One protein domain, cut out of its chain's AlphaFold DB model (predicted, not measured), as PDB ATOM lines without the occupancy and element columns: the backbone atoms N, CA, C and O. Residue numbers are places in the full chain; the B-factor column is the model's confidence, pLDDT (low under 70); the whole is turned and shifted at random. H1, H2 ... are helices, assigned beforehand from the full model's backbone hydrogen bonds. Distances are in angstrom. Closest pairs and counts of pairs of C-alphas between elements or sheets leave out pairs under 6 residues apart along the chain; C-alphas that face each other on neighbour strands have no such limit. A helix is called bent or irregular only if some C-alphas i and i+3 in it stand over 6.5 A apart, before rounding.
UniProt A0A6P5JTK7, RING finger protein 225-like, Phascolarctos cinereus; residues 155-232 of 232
ATOM      1  N   TRP A 155     -14.430 -17.125 102.998       57.28
ATOM      2  CA  TRP A 155     -13.356 -16.635 103.862       57.28
ATOM      3  C   TRP A 155     -12.011 -16.449 103.154       57.28
ATOM      4  O   TRP A 155     -11.340 -15.462 103.429       57.28
ATOM      5  N   ALA A 156     -11.622 -17.319 102.215       62.62
ATOM      6  CA  ALA A 156     -10.331 -17.192 101.532       62.62
ATOM      7  C   ALA A 156     -10.300 -16.006 100.550       62.62
ATOM      8  O   ALA A 156      -9.293 -15.307 100.445       62.62
ATOM      9  N   SER A 157     -11.421 -15.734  99.873       65.69
ATOM     10  CA  SER A 157     -11.575 -14.557  99.004       65.69
ATOM     11  C   SER A 157     -11.605 -13.260  99.822       65.69
ATOM     12  O   SER A 157     -10.925 -12.281  99.495       65.69
ATOM     13  N   LEU A 158     -12.332 -13.279 100.944       62.59
ATOM     14  CA  LEU A 158     -12.388 -12.178 101.901       62.59
ATOM     15  C   LEU A 158     -10.999 -11.882 102.497       62.59
ATOM     16  O   LEU A 158     -10.568 -10.731 102.549       62.59
ATOM     17  N   GLU A 159     -10.262 -12.919 102.889       65.94
ATOM     18  CA  GLU A 159      -8.917 -12.792 103.436       65.94
ATOM     19  C   GLU A 159      -7.915 -12.283 102.397       65.94
ATOM     20  O   GLU A 159      -7.132 -11.394 102.713       65.94
ATOM     21  N   HIS A 160      -7.978 -12.737 101.142       64.94
ATOM     22  CA  HIS A 160      -7.158 -12.176 100.063       64.94
ATOM     23  C   HIS A 160      -7.405 -10.664  99.882       64.94
ATOM     24  O   HIS A 160      -6.452  -9.884  99.788       64.94
ATOM     25  N   ARG A 161      -8.672 -10.219  99.930       64.25
ATOM     26  CA  ARG A 161      -9.036  -8.788  99.905       64.25
ATOM     27  C   ARG A 161      -8.461  -8.018 101.103       64.25
ATOM     28  O   ARG A 161      -7.974  -6.902 100.914       64.25
ATOM     29  N   TYR A 162      -8.498  -8.578 102.315       60.25
ATOM     30  CA  TYR A 162      -7.987  -7.894 103.510       60.25
ATOM     31  C   TYR A 162      -6.459  -7.961 103.668       60.25
ATOM     32  O   TYR A 162      -5.887  -6.980 104.129       60.25
ATOM     33  N   GLN A 163      -5.774  -9.011 103.202       62.41
ATOM     34  CA  GLN A 163      -4.301  -9.066 103.140       62.41
ATOM     35  C   GLN A 163      -3.746  -7.926 102.264       62.41
ATOM     36  O   GLN A 163      -2.863  -7.181 102.689       62.41
ATOM     37  N   LEU A 164      -4.330  -7.722 101.075       53.75
ATOM     38  CA  LEU A 164      -3.935  -6.663 100.132       53.75
ATOM     39  C   LEU A 164      -4.170  -5.234 100.655       53.75
ATOM     40  O   LEU A 164      -3.492  -4.305 100.211       53.75
ATOM     41  N   ARG A 165      -5.114  -5.042 101.587       55.44
ATOM     42  CA  ARG A 165      -5.372  -3.751 102.253       55.44
ATOM     43  C   ARG A 165      -4.576  -3.569 103.544       55.44
ATOM     44  O   ARG A 165      -4.088  -2.474 103.796       55.44
ATOM     45  N   GLY A 166      -4.391  -4.631 104.329       52.78
ATOM     46  CA  GLY A 166      -3.575  -4.612 105.545       52.78
ATOM     47  C   GLY A 166      -2.135  -4.196 105.248       52.78
ATOM     48  O   GLY A 166      -1.599  -3.326 105.927       52.78
ATOM     49  N   ASN A 167      -1.571  -4.692 104.141       51.78
ATOM     50  CA  ASN A 167      -0.245  -4.304 103.646       51.78
ATOM     51  C   ASN A 167      -0.187  -2.888 103.014       51.78
ATOM     52  O   ASN A 167       0.775  -2.549 102.328       51.78
ATOM     53  N   ARG A 168      -1.242  -2.078 103.187       53.78
ATOM     54  CA  ARG A 168      -1.358  -0.675 102.752       53.78
ATOM     55  C   ARG A 168      -1.949   0.249 103.829       53.78
ATOM     56  O   ARG A 168      -2.266   1.391 103.523       53.78
ATOM     57  N   GLY A 169      -2.145  -0.225 105.063       53.12
ATOM     58  CA  GLY A 169      -2.585   0.581 106.216       53.12
ATOM     59  C   GLY A 169      -4.037   1.099 106.213       53.12
ATOM     60  O   GLY A 169      -4.570   1.421 107.273       53.12
ATOM     61  N   CYS A 170      -4.703   1.168 105.058       52.50
ATOM     62  CA  CYS A 170      -5.969   1.889 104.905       52.50
ATOM     63  C   CYS A 170      -7.180   0.973 104.658       52.50
ATOM     64  O   CYS A 170      -7.205   0.177 103.714       52.50
ATOM     65  N   LEU A 171      -8.250   1.182 105.436       56.12
ATOM     66  CA  LEU A 171      -9.609   0.957 104.933       56.12
ATOM     67  C   LEU A 171      -9.926   2.053 103.896       56.12
ATOM     68  O   LEU A 171      -9.391   3.155 104.009       56.12
ATOM     69  N   PRO A 172     -10.794   1.800 102.899       57.94
ATOM     70  CA  PRO A 172     -11.013   2.731 101.784       57.94
ATOM     71  C   PRO A 172     -11.570   4.107 102.188       57.94
ATOM     72  O   PRO A 172     -11.483   5.035 101.392       57.94
ATOM     73  N   PHE A 173     -12.123   4.242 103.399       53.53
ATOM     74  CA  PHE A 173     -12.767   5.471 103.889       53.53
ATOM     75  C   PHE A 173     -12.361   5.876 105.317       53.53
ATOM     76  O   PHE A 173     -12.867   6.866 105.834       53.53
ATOM     77  N   LEU A 174     -11.468   5.123 105.971       54.53
ATOM     78  CA  LEU A 174     -11.017   5.396 107.339       54.53
ATOM     79  C   LEU A 174      -9.513   5.089 107.471       54.53
ATOM     80  O   LEU A 174      -9.121   3.930 107.284       54.53
ATOM     81  N   PRO A 175      -8.660   6.072 107.820       59.25
ATOM     82  CA  PRO A 175      -7.282   5.796 108.206       59.25
ATOM     83  C   PRO A 175      -7.298   5.036 109.538       59.25
ATOM     84  O   PRO A 175      -7.689   5.570 110.574       59.25
ATOM     85  N   CYS A 176      -6.921   3.758 109.509       54.72
ATOM     86  CA  CYS A 176      -6.908   2.934 110.711       54.72
ATOM     87  C   CYS A 176      -5.663   3.294 111.542       54.72
ATOM     88  O   CYS A 176      -4.556   3.208 111.005       54.72
ATOM     89  N   PRO A 177      -5.789   3.699 112.821       59.22
ATOM     90  CA  PRO A 177      -4.625   4.043 113.629       59.22
ATOM     91  C   PRO A 177      -3.689   2.827 113.749       59.22
ATOM     92  O   PRO A 177      -4.170   1.716 114.009       59.22
ATOM     93  N   PRO A 178      -2.360   3.002 113.599       58.75
ATOM     94  CA  PRO A 178      -1.416   1.889 113.447       58.75
ATOM     95  C   PRO A 178      -1.461   0.907 114.624       58.75
ATOM     96  O   PRO A 178      -1.344  -0.302 114.433       58.75
ATOM     97  N   CYS A 179      -1.757   1.408 115.826       57.47
ATOM     98  CA  CYS A 179      -1.953   0.621 117.040       57.47
ATOM     99  C   CYS A 179      -3.006  -0.493 116.882       57.47
ATOM    100  O   CYS A 179      -2.838  -1.568 117.455       57.47
ATOM    101  N   LEU A 180      -4.083  -0.267 116.116       61.16
ATOM    102  CA  LEU A 180      -5.085  -1.302 115.838       61.16
ATOM    103  C   LEU A 180      -4.550  -2.347 114.859       61.16
ATOM    104  O   LEU A 180      -4.763  -3.533 115.083       61.16
ATOM    105  N   ILE A 181      -3.808  -1.941 113.826       63.16
ATOM    106  CA  ILE A 181      -3.225  -2.859 112.835       63.16
ATOM    107  C   ILE A 181      -2.268  -3.844 113.521       63.16
ATOM    108  O   ILE A 181      -2.408  -5.055 113.341       63.16
ATOM    109  N   SER A 182      -1.366  -3.349 114.377       65.94
ATOM    110  CA  SER A 182      -0.463  -4.189 115.179       65.94
ATOM    111  C   SER A 182      -1.228  -5.148 116.099       65.94
ATOM    112  O   SER A 182      -0.866  -6.319 116.219       65.94
ATOM    113  N   ARG A 183      -2.321  -4.685 116.724       65.25
ATOM    114  CA  ARG A 183      -3.142  -5.507 117.631       65.25
ATOM    115  C   ARG A 183      -3.929  -6.589 116.889       65.25
ATOM    116  O   ARG A 183      -4.038  -7.699 117.395       65.25
ATOM    117  N   LEU A 184      -4.449  -6.289 115.698       66.38
ATOM    118  CA  LEU A 184      -5.149  -7.258 114.850       66.38
ATOM    119  C   LEU A 184      -4.188  -8.314 114.285       66.38
ATOM    120  O   LEU A 184      -4.549  -9.488 114.254       66.38
ATOM    121  N   TRP A 185      -2.953  -7.938 113.930       65.62
ATOM    122  CA  TRP A 185      -1.890  -8.900 113.612       65.62
ATOM    123  C   TRP A 185      -1.603  -9.834 114.798       65.62
ATOM    124  O   TRP A 185      -1.734 -11.044 114.653       65.62
ATOM    125  N   ALA A 186      -1.338  -9.293 115.992       67.88
ATOM    126  CA  ALA A 186      -1.042 -10.087 117.194       67.88
ATOM    127  C   ALA A 186      -2.205 -10.988 117.683       67.88
ATOM    128  O   ALA A 186      -2.005 -11.887 118.503       67.88
ATOM    129  N   LEU A 187      -3.433 -10.754 117.204       62.59
ATOM    130  CA  LEU A 187      -4.604 -11.604 117.455       62.59
ATOM    131  C   LEU A 187      -4.867 -12.627 116.330       62.59
ATOM    132  O   LEU A 187      -5.601 -13.596 116.555       62.59
ATOM    133  N   ARG A 188      -4.264 -12.453 115.144       64.12
ATOM    134  CA  ARG A 188      -4.386 -13.372 113.998       64.12
ATOM    135  C   ARG A 188      -3.682 -14.709 114.241       64.12
ATOM    136  O   ARG A 188      -4.179 -15.738 113.788       64.12
ATOM    137  N   ASP A 189      -2.598 -14.699 115.010       62.66
ATOM    138  CA  ASP A 189      -1.812 -15.900 115.327       62.66
ATOM    139  C   ASP A 189      -2.450 -16.761 116.437       62.66
ATOM    140  O   ASP A 189      -1.986 -17.859 116.730       62.66
ATOM    141  N   ARG A 190      -3.568 -16.311 117.030       71.56
ATOM    142  CA  ARG A 190      -4.309 -17.033 118.085       71.56
ATOM    143  C   ARG A 190      -5.345 -18.040 117.557       71.56
ATOM    144  O   ARG A 190      -6.190 -18.509 118.317       71.56
ATOM    145  N   GLY A 191      -5.261 -18.398 116.274       74.81
ATOM    146  CA  GLY A 191      -6.016 -19.496 115.664       74.81
ATOM    147  C   GLY A 191      -7.136 -19.073 114.698       74.81
ATOM    148  O   GLY A 191      -7.362 -17.888 114.447       74.81
ATOM    149  N   PRO A 192      -7.860 -20.050 114.116       71.88
ATOM    150  CA  PRO A 192      -8.823 -19.790 113.045       71.88
ATOM    151  C   PRO A 192     -10.048 -18.996 113.521       71.88
ATOM    152  O   PRO A 192     -10.531 -18.120 112.807       71.88
ATOM    153  N   CYS A 193     -10.536 -19.242 114.741       74.69
ATOM    154  CA  CYS A 193     -11.743 -18.587 115.249       74.69
ATOM    155  C   CYS A 193     -11.533 -17.084 115.510       74.69
ATOM    156  O   CYS A 193     -12.388 -16.279 115.141       74.69
ATOM    157  N   THR A 194     -10.389 -16.679 116.081       76.69
ATOM    158  CA  THR A 194     -10.068 -15.251 116.272       76.69
ATOM    159  C   THR A 194      -9.863 -14.549 114.934       76.69
ATOM    160  O   THR A 194     -10.356 -13.439 114.745       76.69
ATOM    161  N   ARG A 195      -9.216 -15.216 113.972       71.06
ATOM    162  CA  ARG A 195      -9.019 -14.734 112.598       71.06
ATOM    163  C   ARG A 195     -10.344 -14.467 111.873       71.06
ATOM    164  O   ARG A 195     -10.511 -13.385 111.317       71.06
ATOM    165  N   CYS A 196     -11.323 -15.371 111.958       77.12
ATOM    166  CA  CYS A 196     -12.664 -15.135 111.403       77.12
ATOM    167  C   CYS A 196     -13.395 -13.963 112.087       77.12
ATOM    168  O   CYS A 196     -14.012 -13.149 111.400       77.12
ATOM    169  N   LEU A 197     -13.293 -13.825 113.415       81.00
ATOM    170  CA  LEU A 197     -13.886 -12.695 114.145       81.00
ATOM    171  C   LEU A 197     -13.256 -11.348 113.748       81.00
ATOM    172  O   LEU A 197     -13.983 -10.382 113.537       81.00
ATOM    173  N   ILE A 198     -11.931 -11.287 113.581       80.50
ATOM    174  CA  ILE A 198     -11.211 -10.099 113.083       80.50
ATOM    175  C   ILE A 198     -11.698  -9.706 111.683       80.50
ATOM    176  O   ILE A 198     -11.963  -8.537 111.412       80.50
ATOM    177  N   LEU A 199     -11.838 -10.681 110.784       78.06
ATOM    178  CA  LEU A 199     -12.322 -10.436 109.427       78.06
ATOM    179  C   LEU A 199     -13.771  -9.912 109.418       78.06
ATOM    180  O   LEU A 199     -14.089  -9.012 108.639       78.06
ATOM    181  N   LEU A 200     -14.631 -10.410 110.315       84.00
ATOM    182  CA  LEU A 200     -15.993  -9.896 110.496       84.00
ATOM    183  C   LEU A 200     -16.024  -8.469 111.055       84.00
ATOM    184  O   LEU A 200     -16.798  -7.655 110.555       84.00
ATOM    185  N   THR A 201     -15.199  -8.131 112.052       83.12
ATOM    186  CA  THR A 201     -15.182  -6.765 112.609       83.12
ATOM    187  C   THR A 201     -14.652  -5.743 111.605       83.12
ATOM    188  O   THR A 201     -15.201  -4.646 111.515       83.12
ATOM    189  N   MET A 202     -13.662  -6.109 110.784       79.62
ATOM    190  CA  MET A 202     -13.175  -5.264 109.686       79.62
ATOM    191  C   MET A 202     -14.236  -5.046 108.596       79.62
ATOM    192  O   MET A 202     -14.394  -3.923 108.118       79.62
ATOM    193  N   LEU A 203     -15.002  -6.085 108.242       84.75
ATOM    194  CA  LEU A 203     -16.114  -5.977 107.292       84.75
ATOM    195  C   LEU A 203     -17.262  -5.119 107.848       84.75
ATOM    196  O   LEU A 203     -17.788  -4.261 107.140       84.75
ATOM    197  N   ALA A 204     -17.621  -5.303 109.120       86.38
ATOM    198  CA  ALA A 204     -18.640  -4.497 109.789       86.38
ATOM    199  C   ALA A 204     -18.243  -3.012 109.857       86.38
ATOM    200  O   ALA A 204     -19.082  -2.147 109.612       86.38
ATOM    201  N   LEU A 205     -16.966  -2.708 110.118       83.94
ATOM    202  CA  LEU A 205     -16.449  -1.337 110.139       83.94
ATOM    203  C   LEU A 205     -16.434  -0.690 108.741       83.94
ATOM    204  O   LEU A 205     -16.749   0.491 108.616       83.94
ATOM    205  N   GLU A 206     -16.130  -1.454 107.685       86.00
ATOM    206  CA  GLU A 206     -16.241  -0.981 106.297       86.00
ATOM    207  C   GLU A 206     -17.699  -0.661 105.926       86.00
ATOM    208  O   GLU A 206     -17.973   0.420 105.404       86.00
ATOM    209  N   MET A 207     -18.647  -1.539 106.271       87.00
ATOM    210  CA  MET A 207     -20.080  -1.293 106.060       87.00
ATOM    211  C   MET A 207     -20.600  -0.105 106.881       87.00
ATOM    212  O   MET A 207     -21.380   0.694 106.366       87.00
ATOM    213  N   PHE A 208     -20.149   0.058 108.126       88.81
ATOM    214  CA  PHE A 208     -20.512   1.198 108.970       88.81
ATOM    215  C   PHE A 208     -19.990   2.524 108.396       88.81
ATOM    216  O   PHE A 208     -20.747   3.488 108.302       88.81
ATOM    217  N   GLY A 209     -18.737   2.560 107.926       85.88
ATOM    218  CA  GLY A 209     -18.173   3.727 107.239       85.88
ATOM    219  C   GLY A 209     -18.942   4.098 105.966       85.88
ATOM    220  O   GLY A 209     -19.229   5.271 105.744       85.88
ATOM    221  N   LEU A 210     -19.355   3.104 105.171       87.69
ATOM    222  CA  LEU A 210     -20.225   3.319 104.009       87.69
ATOM    223  C   LEU A 210     -21.584   3.910 104.419       87.69
ATOM    224  O   LEU A 210     -22.020   4.891 103.822       87.69
ATOM    225  N   VAL A 211     -22.238   3.373 105.456       91.44
ATOM    226  CA  VAL A 211     -23.516   3.912 105.957       91.44
ATOM    227  C   VAL A 211     -23.365   5.362 106.423       91.44
ATOM    228  O   VAL A 211     -24.191   6.190 106.049       91.44
ATOM    229  N   LEU A 212     -22.302   5.707 107.158       89.38
ATOM    230  CA  LEU A 212     -22.050   7.090 107.591       89.38
ATOM    231  C   LEU A 212     -21.844   8.074 106.426       89.38
ATOM    232  O   LEU A 212     -22.175   9.248 106.573       89.38
ATOM    233  N   ILE A 213     -21.332   7.616 105.280       89.12
ATOM    234  CA  ILE A 213     -21.142   8.443 104.078       89.12
ATOM    235  C   ILE A 213     -22.445   8.568 103.276       89.12
ATOM    236  O   ILE A 213     -22.819   9.667 102.871       89.12
ATOM    237  N   PHE A 214     -23.155   7.462 103.042       91.69
ATOM    238  CA  PHE A 214     -24.336   7.462 102.171       91.69
ATOM    239  C   PHE A 214     -25.619   7.931 102.866       91.69
ATOM    240  O   PHE A 214     -26.459   8.544 102.210       91.69
ATOM    241  N   LEU A 215     -25.780   7.717 104.175       94.31
ATOM    242  CA  LEU A 215     -26.969   8.147 104.920       94.31
ATOM    243  C   LEU A 215     -27.235   9.670 104.852       94.31
ATOM    244  O   LEU A 215     -28.368  10.032 104.530       94.31
ATOM    245  N   PRO A 216     -26.262  10.581 105.085       94.44
ATOM    246  CA  PRO A 216     -26.511  12.021 104.954       94.44
ATOM    247  C   PRO A 216     -26.783  12.451 103.506       94.44
ATOM    248  O   PRO A 216     -27.577  13.362 103.288       94.44
ATOM    249  N   LEU A 217     -26.190  11.779 102.509       95.31
ATOM    250  CA  LEU A 217     -26.458  12.047 101.090       95.31
ATOM    251  C   LEU A 217     -27.885  11.636 100.695       95.31
ATOM    252  O   LEU A 217     -28.570  12.383  99.999       95.31
ATOM    253  N   LEU A 218     -28.360  10.487 101.185       95.56
ATOM    254  CA  LEU A 218     -29.740  10.027 101.003       95.56
ATOM    255  C   LEU A 218     -30.743  10.946 101.714       95.56
ATOM    256  O   LEU A 218     -31.780  11.273 101.141       95.56
ATOM    257  N   LEU A 219     -30.422  11.410 102.928       96.69
ATOM    258  CA  LEU A 219     -31.245  12.369 103.669       96.69
ATOM    259  C   LEU A 219     -31.345  13.717 102.934       96.69
ATOM    260  O   LEU A 219     -32.437  14.270 102.817       96.69
ATOM    261  N   LEU A 220     -30.227  14.219 102.397       96.69
ATOM    262  CA  LEU A 220     -30.183  15.448 101.604       96.69
ATOM    263  C   LEU A 220     -30.989  15.315 100.302       96.69
ATOM    264  O   LEU A 220     -31.767  16.208  99.974       96.69
ATOM    265  N   ALA A 221     -30.856  14.194  99.589       96.44
ATOM    266  CA  ALA A 221     -31.636  13.923  98.383       96.44
ATOM    267  C   ALA A 221     -33.145  13.851  98.679       96.44
ATOM    268  O   ALA A 221     -33.942  14.451  97.959       96.44
ATOM    269  N   LEU A 222     -33.542  13.183  99.768       96.69
ATOM    270  CA  LEU A 222     -34.938  13.120 100.207       96.69
ATOM    271  C   LEU A 222     -35.483  14.509 100.583       96.69
ATOM    272  O   LEU A 222     -36.597  14.849 100.193       96.69
ATOM    273  N   LEU A 223     -34.694  15.327 101.287       96.56
ATOM    274  CA  LEU A 223     -35.061  16.702 101.631       96.56
ATOM    275  C   LEU A 223     -35.273  17.566 100.377       96.56
ATOM    276  O   LEU A 223     -36.256  18.299 100.309       96.56
ATOM    277  N   LEU A 224     -34.401  17.451  99.372       96.00
ATOM    278  CA  LEU A 224     -34.544  18.161  98.096       96.00
ATOM    279  C   LEU A 224     -35.808  17.734  97.331       96.00
ATOM    280  O   LEU A 224     -36.522  18.592  96.816       96.00
ATOM    281  N   ILE A 225     -36.128  16.435  97.306       96.31
ATOM    282  CA  ILE A 225     -37.364  15.915  96.698       96.31
ATOM    283  C   ILE A 225     -38.603  16.465  97.422       96.31
ATOM    284  O   ILE A 225     -39.543  16.922  96.771       96.31
ATOM    285  N   LEU A 226     -38.596  16.469  98.760       95.56
ATOM    286  CA  LEU A 226     -39.694  17.002  99.568       95.56
ATOM    287  C   LEU A 226     -39.879  18.510  99.359       95.56
ATOM    288  O   LEU A 226     -41.007  18.951  99.162       95.56
ATOM    289  N   LEU A 227     -38.796  19.294  99.337       94.62
ATOM    290  CA  LEU A 227     -38.850  20.736  99.068       94.62
ATOM    291  C   LEU A 227     -39.373  21.039  97.657       94.62
ATOM    292  O   LEU A 227     -40.199  21.933  97.498       94.62
ATOM    293  N   ASN A 228     -38.962  20.266  96.646       93.88
ATOM    294  CA  ASN A 228     -39.480  20.401  95.283       93.88
ATOM    295  C   ASN A 228     -40.984  20.079  95.197       93.88
ATOM    296  O   ASN A 228     -41.698  20.699  94.419       93.88
ATOM    297  N   HIS A 229     -41.478  19.127  95.996       92.44
ATOM    298  CA  HIS A 229     -42.908  18.804  96.064       92.44
ATOM    299  C   HIS A 229     -43.710  19.811  96.917       92.44
ATOM    300  O   HIS A 229     -44.917  19.930  96.737       92.44
ATOM    301  N   LEU A 230     -43.071  20.547  97.834       90.12
ATOM    302  CA  LEU A 230     -43.724  21.578  98.656       90.12
ATOM    303  C   LEU A 230     -43.747  22.973  98.002       90.12
ATOM    304  O   LEU A 230     -44.417  23.868  98.511       90.12
ATOM    305  N   GLY A 231     -42.996  23.166  96.914       82.62
ATOM    306  CA  GLY A 231     -42.962  24.395  96.112       82.62
ATOM    307  C   GLY A 231     -43.893  24.392  94.891       82.62
ATOM    308  O   GLY A 231     -43.770  25.287  94.055       82.62
ATOM    309  N   HIS A 232     -44.773  23.391  94.778       59.78
ATOM    310  CA  HIS A 232     -45.733  23.176  93.690       59.78
ATOM    311  C   HIS A 232     -47.175  23.151  94.213       59.78
ATOM    312  O   HIS A 232     -48.040  23.671  93.474       59.78
TER     313      HIS A 232
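This is residues 155 to 232 of the 232 residues of the protein "RING finger protein 225-like" of Phascolarctos cinereus (UniProt A0A6P5JTK7). A long, bent helix, H3, has a small head at its beginning, where the short helices H1 and H2 pack on its first arm, H3a; beyond the head residues 214 to 232 stick out as a bare handle. H2 and H3a form a helical hairpin, H1 is at a steep angle to H3a, and a looping link joins H1 to H2. The printed part has 78 residues with three named helices, in the order H1, H2, H3, and no named strand; the class is all helix. The whole is extended, with a radius of gyration of the C-alphas of 18.3 A, and spans 63 by 23 by 17 A, the length coming from the free arm.

H3, residues 192 to 230, was assigned as one helix by its hydrogen bonds but is bent: C-alphas 213 and 216 are 6.5 A apart. Its arms, H3a of residues 192 to 213 and H3b of residues 216 to 230, stand at a shallow tilt of 31 degrees. H2, residues 178 to 188, touches H3a at residues 194 to 198 alone, the closest C-alphas being those of Arg 188 and Arg 195, 5.0 A apart. This hairpin runs opposite ways at a tilt of 35.0 degrees, only just steep. H1, residues 155 to 166, touches H3a at residues 196 to 199 alone; the closest C-alphas, of Glu 159 and Leu 199, are 7.3 A apart. They run the same way at a steep tilt of 65 degrees. H1 and H2 are close but not clearly touching, with the closest C-alphas, of Gly 166 and Ile 181, 7.5 A apart. H3b is apart from H1 and H2. In H1, H2, H3a and H3b every O i to N i+4 pair is within hydrogen-bond range.

H3a begins at C-alpha 192, (-8.823, -19.790, 113.045), and is 32.1 A long from first to last C-alpha. H3b is 20.7 A long and ends at C-alpha 230, (-43.724, 21.578, 98.656). H1 begins at C-alpha 155, (-13.356, -16.635, 103.862); H1 and H2 are each 15.6 A long.

The two C-alphas farthest apart are those of Arg 190 and His 232, 62.7 A. Without residues 214 to 232, which stand free, the body of 59 residues spans 34 by 23 by 16 A. The link from H1 to H2, of 11 residues, is long, and in it residues 170 to 171 pair antiparallel with residues 174 to 175; the link from H2 to H3 is tight. The printed part has no cut and ends at the chain's last residue. Its mean pLDDT is 74.6; residues 155 to 189 and residue 232 are under 70, while H3b has a mean of 95.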